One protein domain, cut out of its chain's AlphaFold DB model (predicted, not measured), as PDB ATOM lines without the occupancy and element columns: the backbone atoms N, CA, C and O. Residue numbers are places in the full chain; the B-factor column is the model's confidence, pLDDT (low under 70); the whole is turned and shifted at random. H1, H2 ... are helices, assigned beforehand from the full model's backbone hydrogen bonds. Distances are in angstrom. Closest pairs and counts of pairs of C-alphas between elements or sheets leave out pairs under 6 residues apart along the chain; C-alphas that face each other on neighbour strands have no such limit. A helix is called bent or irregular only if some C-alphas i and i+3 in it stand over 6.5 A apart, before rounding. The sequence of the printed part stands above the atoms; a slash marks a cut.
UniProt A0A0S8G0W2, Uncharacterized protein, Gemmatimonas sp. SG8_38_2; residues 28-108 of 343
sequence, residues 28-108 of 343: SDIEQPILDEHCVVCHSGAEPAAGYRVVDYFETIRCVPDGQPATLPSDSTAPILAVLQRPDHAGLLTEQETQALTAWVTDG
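What this domain is: This is residues 28 to 108 of the 343 residues of an uncharacterized protein of Gemmatimonas sp. SG8_38_2 (UniProt A0A0S8G0W2). Four short helices and the loops between them make a rounded body, with H4 at one end of its length, H1, as long in residues, set steeply to it and packing on it with residues 30 to 34 alone, and H3 near H4 and running in the opposite direction at a shallow tilt. The small helix H2 packs on no other helix, and the two long loops before and after it, residues 40 to 56 and 62 to 78, make up much of the rest. The printed part has 81 residues with four named helices, in the order H1, H2, H3, H4, and no named strand; the class is all helix, though only 36 residues, under half, are in named elements. The whole is compact, with a radius of gyration of the C-alphas of 11.5 A, and spans 30 by 27 by 24 A.

Where its parts are: H1 is residues 28 to 39, 14.6 A from first to last C-alpha, and begins with C-alpha 28 at (27.092, 207.076, 28.240). H1 is irregular: C-alphas 29 and 32 are 7.3 A apart, against about 5 A in a regular helix. H2 is residues 57 to 61, with C-alpha 57 at (19.118, 203.605, 29.939). H3 is residues 79 to 85, 10.4 A long. H4 is residues 95 to 106, 16.0 A long, and ends with C-alpha 106 at (23.411, 197.801, 16.162).

How they stand to each other: H1 touches H4 with its residues 30 to 34 alone. Their closest C-alphas are those of Ile 30 and Leu 101, 6.4 A apart. The two run opposite ways at a steep tilt of 60 degrees. H3 and H4 are close but not clearly touching, with the C-alphas of Leu 81 and Thr 102 the closest at 6.8 A. They run opposite ways at a shallow tilt of 24 degrees. H2 is apart from H3 and from H4, and only just apart from H1, with closest C-alphas 8.2 A apart. H1 and H3 are apart. In H2 and H4 every O i to N i+4 pair is within hydrogen-bond range; in H1 it is 4 of 8, and in H3 1 of 3, beside 3 of 4 O i to N i+3 pairs.

The domain as a whole: The two C-alphas farthest apart are those of Ala 46 and Glu 95, at 30.7 A. The C-alphas of Ser 28 and Gly 108, the first and last printed residues, are 14.1 A apart. The links from H1 to H2 and from H2 to H3 are long, 17 residues each, and the link of 9 residues from H3 to H4 is short. The C-alphas of residues 40 to 56 lie 7 to 18 A from the mean of all C-alphas. The printed part has no cut. Its mean pLDDT is 96.5, and no printed residue is under 70.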
ATOM      1  N   SER A  28      26.463 205.802  27.856       93.88
ATOM      2  CA  SER A  28      27.092 207.076  28.240       93.88
ATOM      3  C   SER A  28      27.740 207.834  27.072       93.88
ATOM      4  O   SER A  28      27.956 209.038  27.178       93.88
ATOM      5  N   ASP A  29      28.066 207.154  25.967       95.44
ATOM      6  CA  ASP A  29      28.632 207.797  24.774       95.44
ATOM      7  C   ASP A  29      27.564 208.536  23.952       95.44
ATOM      8  O   ASP A  29      27.903 209.407  23.152       95.44
ATOM      9  N   ILE A  30      26.282 208.193  24.138       97.31
ATOM     10  CA  ILE A  30      25.149 208.781  23.409       97.31
ATOM     11  C   ILE A  30      24.187 209.569  24.307       97.31
ATOM     12  O   ILE A  30      23.479 210.436  23.807       97.31
ATOM     13  N   GLU A  31      24.153 209.291  25.611       95.88
ATOM     14  CA  GLU A  31      23.205 209.869  26.568       95.88
ATOM     15  C   GLU A  31      23.276 211.394  26.537       95.88
ATOM     16  O   GLU A  31      22.351 212.052  26.071       95.88
ATOM     17  N   GLN A  32      24.422 211.957  26.916       93.94
ATOM     18  CA  GLN A  32      24.577 213.402  26.980       93.94
ATOM     19  C   GLN A  32      24.613 214.091  25.598       93.94
ATOM     20  O   GLN A  32      23.912 215.088  25.425       93.94
ATOM     21  N   PRO A  33      25.409 213.634  24.607       95.50
ATOM     22  CA  PRO A  33      25.528 214.364  23.342       95.50
ATOM     23  C   PRO A  33      24.343 214.165  22.390       95.50
ATOM     24  O   PRO A  33      24.235 214.907  21.422       95.50
ATOM     25  N   ILE A  34      23.491 213.154  22.601       98.12
ATOM     26  CA  ILE A  34      22.394 212.845  21.673       98.12
ATOM     27  C   ILE A  34      21.047 212.868  22.386       98.12
ATOM     28  O   ILE A  34      20.169 213.643  22.003       98.12
ATOM     29  N   LEU A  35      20.860 212.018  23.397       98.06
ATOM     30  CA  LEU A  35      19.541 211.827  24.005       98.06
ATOM     31  C   LEU A  35      19.117 213.050  24.822       98.06
ATOM     32  O   LEU A  35      18.018 213.567  24.611       98.06
ATOM     33  N   ASP A  36      19.993 213.560  25.685       97.69
ATOM     34  CA  ASP A  36      19.730 214.741  26.511       97.69
ATOM     35  C   ASP A  36      19.527 215.998  25.664       97.69
ATOM     36  O   ASP A  36      18.615 216.788  25.925       97.69
ATOM     37  N   GLU A  37      20.362 216.186  24.638       97.56
ATOM     38  CA  GLU A  37      20.340 217.390  23.806       97.56
ATOM     39  C   GLU A  37      19.114 217.438  22.884       97.56
ATOM     40  O   GLU A  37      18.464 218.481  22.775       97.56
ATOM     41  N   HIS A  38      18.761 216.310  22.258       98.00
ATOM     42  CA  HIS A  38      17.780 216.303  21.165       98.00
ATOM     43  C   HIS A  38      16.470 215.592  21.497       98.00
ATOM     44  O   HIS A  38      15.448 215.884  20.872       98.00
ATOM     45  N   CYS A  39      16.458 214.662  22.455       98.12
ATOM     46  CA  CYS A  39      15.313 213.774  22.676       98.12
ATOM     47  C   CYS A  39      14.571 214.068  23.988       98.12
ATOM     48  O   CYS A  39      13.339 214.161  23.985       98.12
ATOM     49  N   VAL A  40      15.289 214.274  25.098       98.06
ATOM     50  CA  VAL A  40      14.719 214.458  26.448       98.06
ATOM     51  C   VAL A  40      13.732 215.624  26.513       98.06
ATOM     52  O   VAL A  40      12.728 215.536  27.215       98.06
ATOM     53  N   VAL A  41      13.932 216.690  25.733       97.06
ATOM     54  CA  VAL A  41      13.014 217.843  25.690       97.06
ATOM     55  C   VAL A  41      11.559 217.460  25.376       97.06
ATOM     56  O   VAL A  41      10.635 218.093  25.888       97.06
ATOM     57  N   CYS A  42      11.350 216.413  24.574       97.88
ATOM     58  CA  CYS A  42      10.027 215.903  24.207       97.88
ATOM     59  C   CYS A  42       9.705 214.560  24.880       97.88
ATOM     60  O   CYS A  42       8.540 214.271  25.147       97.88
ATOM     61  N   HIS A  43      10.720 213.740  25.149       98.00
ATOM     62  CA  HIS A  43      10.595 212.373  25.655       98.00
ATOM     63  C   HIS A  43      10.953 212.270  27.146       98.00
ATOM     64  O   HIS A  43      11.626 211.340  27.584       98.00
ATOM     65  N   SER A  44      10.493 213.238  27.938       97.12
ATOM     66  CA  SER A  44      10.626 213.246  29.397       97.12
ATOM     67  C   SER A  44       9.357 213.766  30.072       97.12
ATOM     68  O   SER A  44       8.388 214.150  29.414       97.12
ATOM     69  N   GLY A  45       9.357 213.786  31.407       95.19
ATOM     70  CA  GLY A  45       8.253 214.331  32.197       95.19
ATOM     71  C   GLY A  45       6.990 213.468  32.162       95.19
ATOM     72  O   GLY A  45       6.954 212.405  31.554       95.19
ATOM     73  N   ALA A  46       5.944 213.908  32.867       94.38
ATOM     74  CA  ALA A  46       4.732 213.114  33.105       94.38
ATOM     75  C   ALA A  46       3.999 212.683  31.820       94.38
ATOM     76  O   ALA A  46       3.463 211.583  31.781       94.38
ATOM     77  N   GLU A  47       4.039 213.517  30.781       95.94
ATOM     78  CA  GLU A  47       3.332 213.319  29.510       95.94
ATOM     79  C   GLU A  47       4.339 213.343  28.349       95.94
ATOM     80  O   GLU A  47       4.397 214.317  27.591       95.94
ATOM     81  N   PRO A  48       5.197 212.319  28.234       97.19
ATOM     82  CA  PRO A  48       6.224 212.292  27.208       97.19
ATOM     83  C   PRO A  48       5.589 212.099  25.828       97.19
ATOM     84  O   PRO A  48       4.540 211.460  25.683       97.19
ATOM     85  N   ALA A  49       6.230 212.630  24.787       95.81
ATOM     86  CA  ALA A  49       5.733 212.518  23.424       95.81
ATOM     87  C   ALA A  49       5.490 211.048  23.044       95.81
ATOM     88  O   ALA A  49       6.350 210.181  23.206       95.81
ATOM     89  N   ALA A  50       4.277 210.779  22.555       94.19
ATOM     90  CA  ALA A  50       3.788 209.443  22.234       94.19
ATOM     91  C   ALA A  50       3.849 208.428  23.395       94.19
ATOM     92  O   ALA A  50       3.722 207.245  23.135       94.19
ATOM     93  N   GLY A  51       4.011 208.835  24.656       94.94
ATOM     94  CA  GLY A  51       4.086 207.895  25.779       94.94
ATOM     95  C   GLY A  51       5.416 207.137  25.895       94.94
ATOM     96  O   GLY A  51       5.476 206.154  26.625       94.94
ATOM     97  N   TYR A  52       6.472 207.566  25.194       96.94
ATOM     98  CA  TYR A  52       7.805 206.948  25.240       96.94
ATOM     99  C   TYR A  52       8.842 207.917  25.808       96.94
ATOM    100  O   TYR A  52       8.826 209.101  25.462       96.94
ATOM    101  N   ARG A  53       9.743 207.421  26.660       97.50
ATOM    102  CA  ARG A  53      10.734 208.230  27.375       97.50
ATOM    103  C   ARG A  53      12.163 207.773  27.113       97.50
ATOM    104  O   ARG A  53      12.379 206.623  26.762       97.50
ATOM    105  N   VAL A  54      13.116 208.682  27.308       97.19
ATOM    106  CA  VAL A  54      14.552 208.462  27.042       97.19
ATOM    107  C   VAL A  54      15.453 209.092  28.111       97.19
ATOM    108  O   VAL A  54      16.550 209.543  27.802       97.19
ATOM    109  N   VAL A  55      14.978 209.205  29.356       96.06
ATOM    110  CA  VAL A  55      15.712 209.950  30.402       96.06
ATOM    111  C   VAL A  55      16.832 209.143  31.058       96.06
ATOM    112  O   VAL A  55      17.682 209.717  31.725       96.06
ATOM    113  N   ASP A  56      16.804 207.822  30.901       95.81
ATOM    114  CA  ASP A  56      17.834 206.907  31.375       95.81
ATOM    115  C   ASP A  56      17.930 205.692  30.444       95.81
ATOM    116  O   ASP A  56      17.164 205.545  29.479       95.81
ATOM    117  N   TYR A  57      18.891 204.811  30.727       96.44
ATOM    118  CA  TYR A  57      19.118 203.605  29.939       96.44
ATOM    119  C   TYR A  57      17.856 202.749  29.823       96.44
ATOM    120  O   TYR A  57      17.482 202.371  28.712       96.44
ATOM    121  N   PHE A  58      17.192 202.456  30.943       95.69
ATOM    122  CA  PHE A  58      16.046 201.558  30.984       95.69
ATOM    123  C   PHE A  58      14.869 202.146  30.220       95.69
ATOM    124  O   PHE A  58      14.354 201.473  29.327       95.69
ATOM    125  N   GLU A  59      14.488 203.396  30.483       96.25
ATOM    126  CA  GLU A  59      13.422 204.064  29.735       96.25
ATOM    127  C   GLU A  59      13.729 204.081  28.228       96.25
ATOM    128  O   GLU A  59      12.861 203.732  27.425       96.25
ATOM    129  N   THR A  60      14.986 204.336  27.846       97.88
ATOM    130  CA  THR A  60      15.416 204.325  26.439       97.88
ATOM    131  C   THR A  60      15.294 202.938  25.805       97.88
ATOM    132  O   THR A  60      14.842 202.811  24.669       97.88
ATOM    133  N   ILE A  61      15.661 201.865  26.504       97.56
ATOM    134  CA  ILE A  61      15.581 200.506  25.951       97.56
ATOM    135  C   ILE A  61      14.191 199.858  26.077       97.56
ATOM    136  O   ILE A  61      13.986 198.739  25.583       97.56
ATOM    137  N   ARG A  62      13.240 200.540  26.729       96.38
ATOM    138  CA  ARG A  62      11.859 200.082  26.911       96.38
ATOM    139  C   ARG A  62      11.116 200.004  25.579       96.38
ATOM    140  O   ARG A  62      11.596 200.402  24.518       96.38
ATOM    141  N   CYS A  63       9.916 199.457  25.639       96.62
ATOM    142  CA  CYS A  63       9.046 199.291  24.504       96.62
ATOM    143  C   CYS A  63       8.403 200.620  24.166       96.62
ATOM    144  O   CYS A  63       7.926 201.345  25.040       96.62
ATOM    145  N   VAL A  64       8.376 200.912  22.874       95.56
ATOM    146  CA  VAL A  64       7.506 201.946  22.332       95.56
ATOM    147  C   VAL A  64       6.036 201.498  22.483       95.56
ATOM    148  O   VAL A  64       5.771 200.321  22.745       95.56
ATOM    149  N   PRO A  65       5.049 202.401  22.346       91.94
ATOM    150  CA  PRO A  65       3.640 202.107  22.650       91.94
ATOM    151  C   PRO A  65       3.005 200.947  21.874       91.94
ATOM    152  O   PRO A  65       1.950 200.459  22.267       91.94
ATOM    153  N   ASP A  66       3.607 200.523  20.763       89.12
ATOM    154  CA  ASP A  66       3.164 199.357  19.993       89.12
ATOM    155  C   ASP A  66       3.643 198.013  20.585       89.12
ATOM    156  O   ASP A  66       3.305 196.951  20.059       89.12
ATOM    157  N   GLY A  67       4.396 198.053  21.688       91.81
ATOM    158  CA  GLY A  67       4.920 196.895  22.405       91.81
ATOM    159  C   GLY A  67       6.286 196.407  21.917       91.81
ATOM    160  O   GLY A  67       6.797 195.440  22.478       91.81
ATOM    161  N   GLN A  68       6.902 197.038  20.911       94.75
ATOM    162  CA  GLN A  68       8.240 196.662  20.445       94.75
ATOM    163  C   GLN A  68       9.340 197.362  21.255       94.75
ATOM    164  O   GLN A  68       9.257 198.576  21.444       94.75
ATOM    165  N   PRO A  69      10.401 196.663  21.707       96.75
ATOM    166  CA  PRO A  69      11.535 197.315  22.360       96.75
ATOM    167  C   PRO A  69      12.189 198.339  21.427       96.75
ATOM    168  O   PRO A  69      12.515 198.016  20.288       96.75
ATOM    169  N   ALA A  70      12.420 199.562  21.906       97.88
ATOM    170  CA  ALA A  70      12.842 200.677  21.058       97.88
ATOM    171  C   ALA A  70      14.175 200.432  20.332       97.88
ATOM    172  O   ALA A  70      14.387 200.933  19.228       97.88
ATOM    173  N   THR A  71      15.059 199.641  20.941       97.94
ATOM    174  CA  THR A  71      16.400 199.326  20.430       97.94
ATOM    175  C   THR A  71      16.508 197.926  19.818       97.94
ATOM    176  O   THR A  71      17.626 197.464  19.602       97.94
ATOM    177  N   LEU A  72      15.393 197.212  19.612       96.38
ATOM    178  CA  LEU A  72      15.393 195.878  19.002       96.38
ATOM    179  C   LEU A  72      14.502 195.833  17.746       96.38
ATOM    180  O   LEU A  72      13.460 196.487  17.725       96.38
ATOM    181  N   PRO A  73      14.865 195.037  16.719       96.44
ATOM    182  CA  PRO A  73      16.099 194.238  16.606       96.44
ATOM    183  C   PRO A  73      17.360 195.117  16.529       96.44
ATOM    184  O   PRO A  73      17.258 196.295  16.216       96.44
ATOM    185  N   SER A  74      18.543 194.565  16.834       95.69
ATOM    186  CA  SER A  74      19.830 195.294  16.830       95.69
ATOM    187  C   SER A  74      20.332 195.603  15.411       95.69
ATOM    188  O   SER A  74      21.423 195.209  15.008       95.69
ATOM    189  N   ASP A  75      19.503 196.267  14.617       96.69
ATOM    190  CA  ASP A  75      19.780 196.689  13.254       96.69
ATOM    191  C   ASP A  75      19.053 198.013  12.950       96.69
ATOM    192  O   ASP A  75      18.393 198.603  13.806       96.69
ATOM    193  N   SER A  76      19.167 198.502  11.714       94.44
ATOM    194  CA  SER A  76      18.567 199.773  11.281       94.44
ATOM    195  C   SER A  76      17.033 199.825  11.339       94.44
ATOM    196  O   SER A  76      16.457 200.881  11.087       94.44
ATOM    197  N   THR A  77      16.361 198.701  11.590       96.62
ATOM    198  CA  THR A  77      14.900 198.613  11.696       96.62
ATOM    199  C   THR A  77      14.384 198.800  13.121       96.62
ATOM    200  O   THR A  77      13.169 198.909  13.289       96.62
ATOM    201  N   ALA A  78      15.268 198.908  14.123       98.19
ATOM    202  CA  ALA A  78      14.892 199.253  15.494       98.19
ATOM    203  C   ALA A  78      14.001 200.514  15.526       98.19
ATOM    204  O   ALA A  78      14.344 201.504  14.860       98.19
ATOM    205  N   PRO A  79      12.904 200.542  16.310       97.88
ATOM    206  CA  PRO A  79      11.984 201.680  16.351       97.88
ATOM    207  C   PRO A  79      12.662 203.041  16.581       97.88
ATOM    208  O   PRO A  79      12.306 204.016  15.915       97.88
ATOM    209  N   ILE A  80      13.677 203.106  17.451       97.62
ATOM    210  CA  ILE A  80      14.419 204.342  17.757       97.62
ATOM    211  C   ILE A  80      15.246 204.867  16.572       97.62
ATOM    212  O   ILE A  80      15.488 206.065  16.475       97.62
ATOM    213  N   LEU A  81      15.659 204.002  15.641       98.12
ATOM    214  CA  LEU A  81      16.356 204.413  14.417       98.12
ATOM    215  C   LEU A  81      15.366 204.702  13.289       98.12
ATOM    216  O   LEU A  81      15.519 205.673  12.548       98.12
ATOM    217  N   ALA A  82      14.313 203.889  13.184       96.69
ATOM    218  CA  ALA A  82      13.264 204.066  12.189       96.69
ATOM    219  C   ALA A  82      12.539 205.413  12.356       96.69
ATOM    220  O   ALA A  82      12.192 206.055  11.360       96.69
ATOM    221  N   VAL A  83      12.349 205.877  13.600       96.50
ATOM    222  CA  VAL A  83      11.675 207.152  13.885       96.50
ATOM    223  C   VAL A  83      12.421 208.346  13.282       96.50
ATOM    224  O   VAL A  83      11.766 209.265  12.800       96.50
ATOM    225  N   LEU A  84      13.758 208.299  13.192       97.06
ATOM    226  CA  LEU A  84      14.585 209.384  12.646       97.06
ATOM    227  C   LEU A  84      14.329 209.664  11.159       97.06
ATOM    228  O   LEU A  84      14.677 210.732  10.660       97.06
ATOM    229  N   GLN A  85      13.703 208.728  10.440       95.81
ATOM    230  CA  GLN A  85      13.321 208.909   9.036       95.81
ATOM    231  C   GLN A  85      11.975 209.627   8.869       95.81
ATOM    232  O   GLN A  85      11.594 209.993   7.753       95.81
ATOM    233  N   ARG A  86      11.216 209.824   9.953       95.94
ATOM    234  CA  ARG A  86       9.923 210.509   9.894       95.94
ATOM    235  C   ARG A  86      10.116 212.019   9.744       95.94
ATOM    236  O   ARG A  86      11.036 212.567  10.340       95.94
ATOM    237  N   PRO A  87       9.216 212.732   9.043       97.31
ATOM    238  CA  PRO A  87       9.347 214.178   8.842       97.31
ATOM    239  C   PRO A  87       9.439 215.018  10.123       97.31
ATOM    240  O   PRO A  87       9.987 216.111  10.082       97.31
ATOM    241  N   ASP A  88       8.888 214.533  11.236       95.31
ATOM    242  CA  ASP A  88       8.915 215.206  12.538       95.31
ATOM    243  C   ASP A  88      10.213 214.976  13.335       95.31
ATOM    244  O   ASP A  88      10.435 215.673  14.318       95.31
ATOM    245  N   HIS A  89      11.074 214.053  12.892       97.25
ATOM    246  CA  HIS A  89      12.386 213.763  13.495       97.25
ATOM    247  C   HIS A  89      13.553 213.907  12.504       97.25
ATOM    248  O   HIS A  89      14.720 213.954  12.900       97.25
ATOM    249  N   ALA A  90      13.254 213.978  11.208       96.19
ATOM    250  CA  ALA A  90      14.244 214.078  10.154       96.19
ATOM    251  C   ALA A  90      15.082 215.351  10.320       96.19
ATOM    252  O   ALA A  90      14.559 216.465  10.334       96.19
ATOM    253  N   GLY A  91      16.399 215.169  10.406       95.88
ATOM    254  CA  GLY A  91      17.355 216.264  10.565       95.88
ATOM    255  C   GLY A  91      17.504 216.794  11.992       95.88
ATOM    256  O   GLY A  91      18.173 217.810  12.154       95.88
ATOM    257  N   LEU A  92      16.920 216.133  13.005       97.12
ATOM    258  CA  LEU A  92      17.220 216.440  14.412       97.12
ATOM    259  C   LEU A  92      18.688 216.159  14.744       97.12
ATOM    260  O   LEU A  92      19.313 216.944  15.444       97.12
ATOM    261  N   LEU A  93      19.229 215.065  14.207       98.25
ATOM    262  CA  LEU A  93      20.610 214.654  14.424       98.25
ATOM    263  C   LEU A  93      21.479 214.979  13.207       98.25
ATOM    264  O   LEU A  93      21.055 214.857  12.053       98.25
ATOM    265  N   THR A  94      22.732 215.331  13.466       97.88
ATOM    266  CA  THR A  94      23.793 215.352  12.458       97.88
ATOM    267  C   THR A  94      24.091 213.938  11.945       97.88
ATOM    268  O   THR A  94      23.685 212.929  12.528       97.88
ATOM    269  N   GLU A  95      24.843 213.837  10.844       97.06
ATOM    270  CA  GLU A  95      25.290 212.543  10.307       97.06
ATOM    271  C   GLU A  95      26.137 211.765  11.328       97.06
ATOM    272  O   GLU A  95      25.964 210.558  11.479       97.06
ATOM    273  N   GLN A  96      26.994 212.460  12.083       97.44
ATOM    274  CA  GLN A  96      27.851 211.847  13.097       97.44
ATOM    275  C   GLN A  96      27.052 211.336  14.303       97.44
ATOM    276  O   GLN A  96      27.279 210.214  14.747       97.44
ATOM    277  N   GLU A  97      26.098 212.118  14.814       98.25
ATOM    278  CA  GLU A  97      25.219 211.686  15.912       98.25
ATOM    279  C   GLU A  97      24.326 210.522  15.468       98.25
ATOM    280  O   GLU A  97      24.194 209.529  16.179       98.25
ATOM    281  N   THR A  98      23.784 210.583  14.245       97.94
ATOM    282  CA  THR A  98      23.016 209.471  13.662       97.94
ATOM    283  C   THR A  98      23.864 208.203  13.583       97.94
ATOM    284  O   THR A  98      23.385 207.120  13.923       97.94
ATOM    285  N   GLN A  99      25.129 208.318  13.168       97.25
ATOM    286  CA  GLN A  99      26.056 207.190  13.119       97.25
ATOM    287  C   GLN A  99      26.355 206.633  14.517       97.25
ATOM    288  O   GLN A  99      26.365 205.417  14.676       97.25
ATOM    289  N   ALA A 100      26.563 207.491  15.519       97.44
ATOM    290  CA  ALA A 100      26.831 207.072  16.894       97.44
ATOM    291  C   ALA A 100      25.628 206.353  17.529       97.44
ATOM    292  O   ALA A 100      25.790 205.263  18.077       97.44
ATOM    293  N   LEU A 101      24.413 206.898  17.383       98.31
ATOM    294  CA  LEU A 101      23.193 206.238  17.856       98.31
ATOM    295  C   LEU A 101      22.947 204.916  17.118       98.31
ATOM    296  O   LEU A 101      22.601 203.914  17.740       98.31
ATOM    297  N   THR A 102      23.162 204.897  15.797       97.94
ATOM    298  CA  THR A 102      23.054 203.671  14.993       97.94
ATOM    299  C   THR A 102      24.032 202.619  15.494       97.94
ATOM    300  O   THR A 102      23.605 201.503  15.763       97.94
ATOM    301  N   ALA A 103      25.308 202.974  15.680       97.06
ATOM    302  CA  ALA A 103      26.331 202.063  16.179       97.06
ATOM    303  C   ALA A 103      25.951 201.493  17.550       97.06
ATOM    304  O   ALA A 103      25.945 200.277  17.713       97.06
ATOM    305  N   TRP A 104      25.526 202.339  18.495       97.62
ATOM    306  CA  TRP A 104      25.055 201.884  19.804       97.62
ATOM    307  C   TRP A 104      23.916 200.862  19.693       97.62
ATOM    308  O   TRP A 104      23.985 199.795  20.303       97.62
ATOM    309  N   VAL A 105      22.888 201.133  18.880       98.00
ATOM    310  CA  VAL A 105      21.762 200.205  18.680       98.00
ATOM    311  C   VAL A 105      22.209 198.912  18.002       98.00
ATOM    312  O   VAL A 105      21.859 197.829  18.472       98.00
ATOM    313  N   THR A 106      22.995 198.988  16.925       96.50
ATOM    314  CA  THR A 106      23.411 197.801  16.162       96.50
ATOM    315  C   THR A 106      24.425 196.936  16.901       96.50
ATOM    316  O   THR A 106      24.407 195.716  16.758       96.50
ATOM    317  N   ASP A 107      25.243 197.536  17.766       94.06
ATOM    318  CA  ASP A 107      26.102 196.810  18.706       94.06
ATOM    319  C   ASP A 107      25.268 196.142  19.817       94.06
ATOM    320  O   ASP A 107      25.728 195.245  20.525       94.06
ATOM    321  N   GLY A 108      23.991 196.508  19.934       94.12
ATOM    322  CA  GLY A 108      23.012 195.874  20.802       94.12
ATOM    323  C   GLY A 108      22.729 196.649  22.081       94.12
ATOM    324  O   GLY A 108      22.445 196.013  23.097       94.12
TER     325      GLY A 108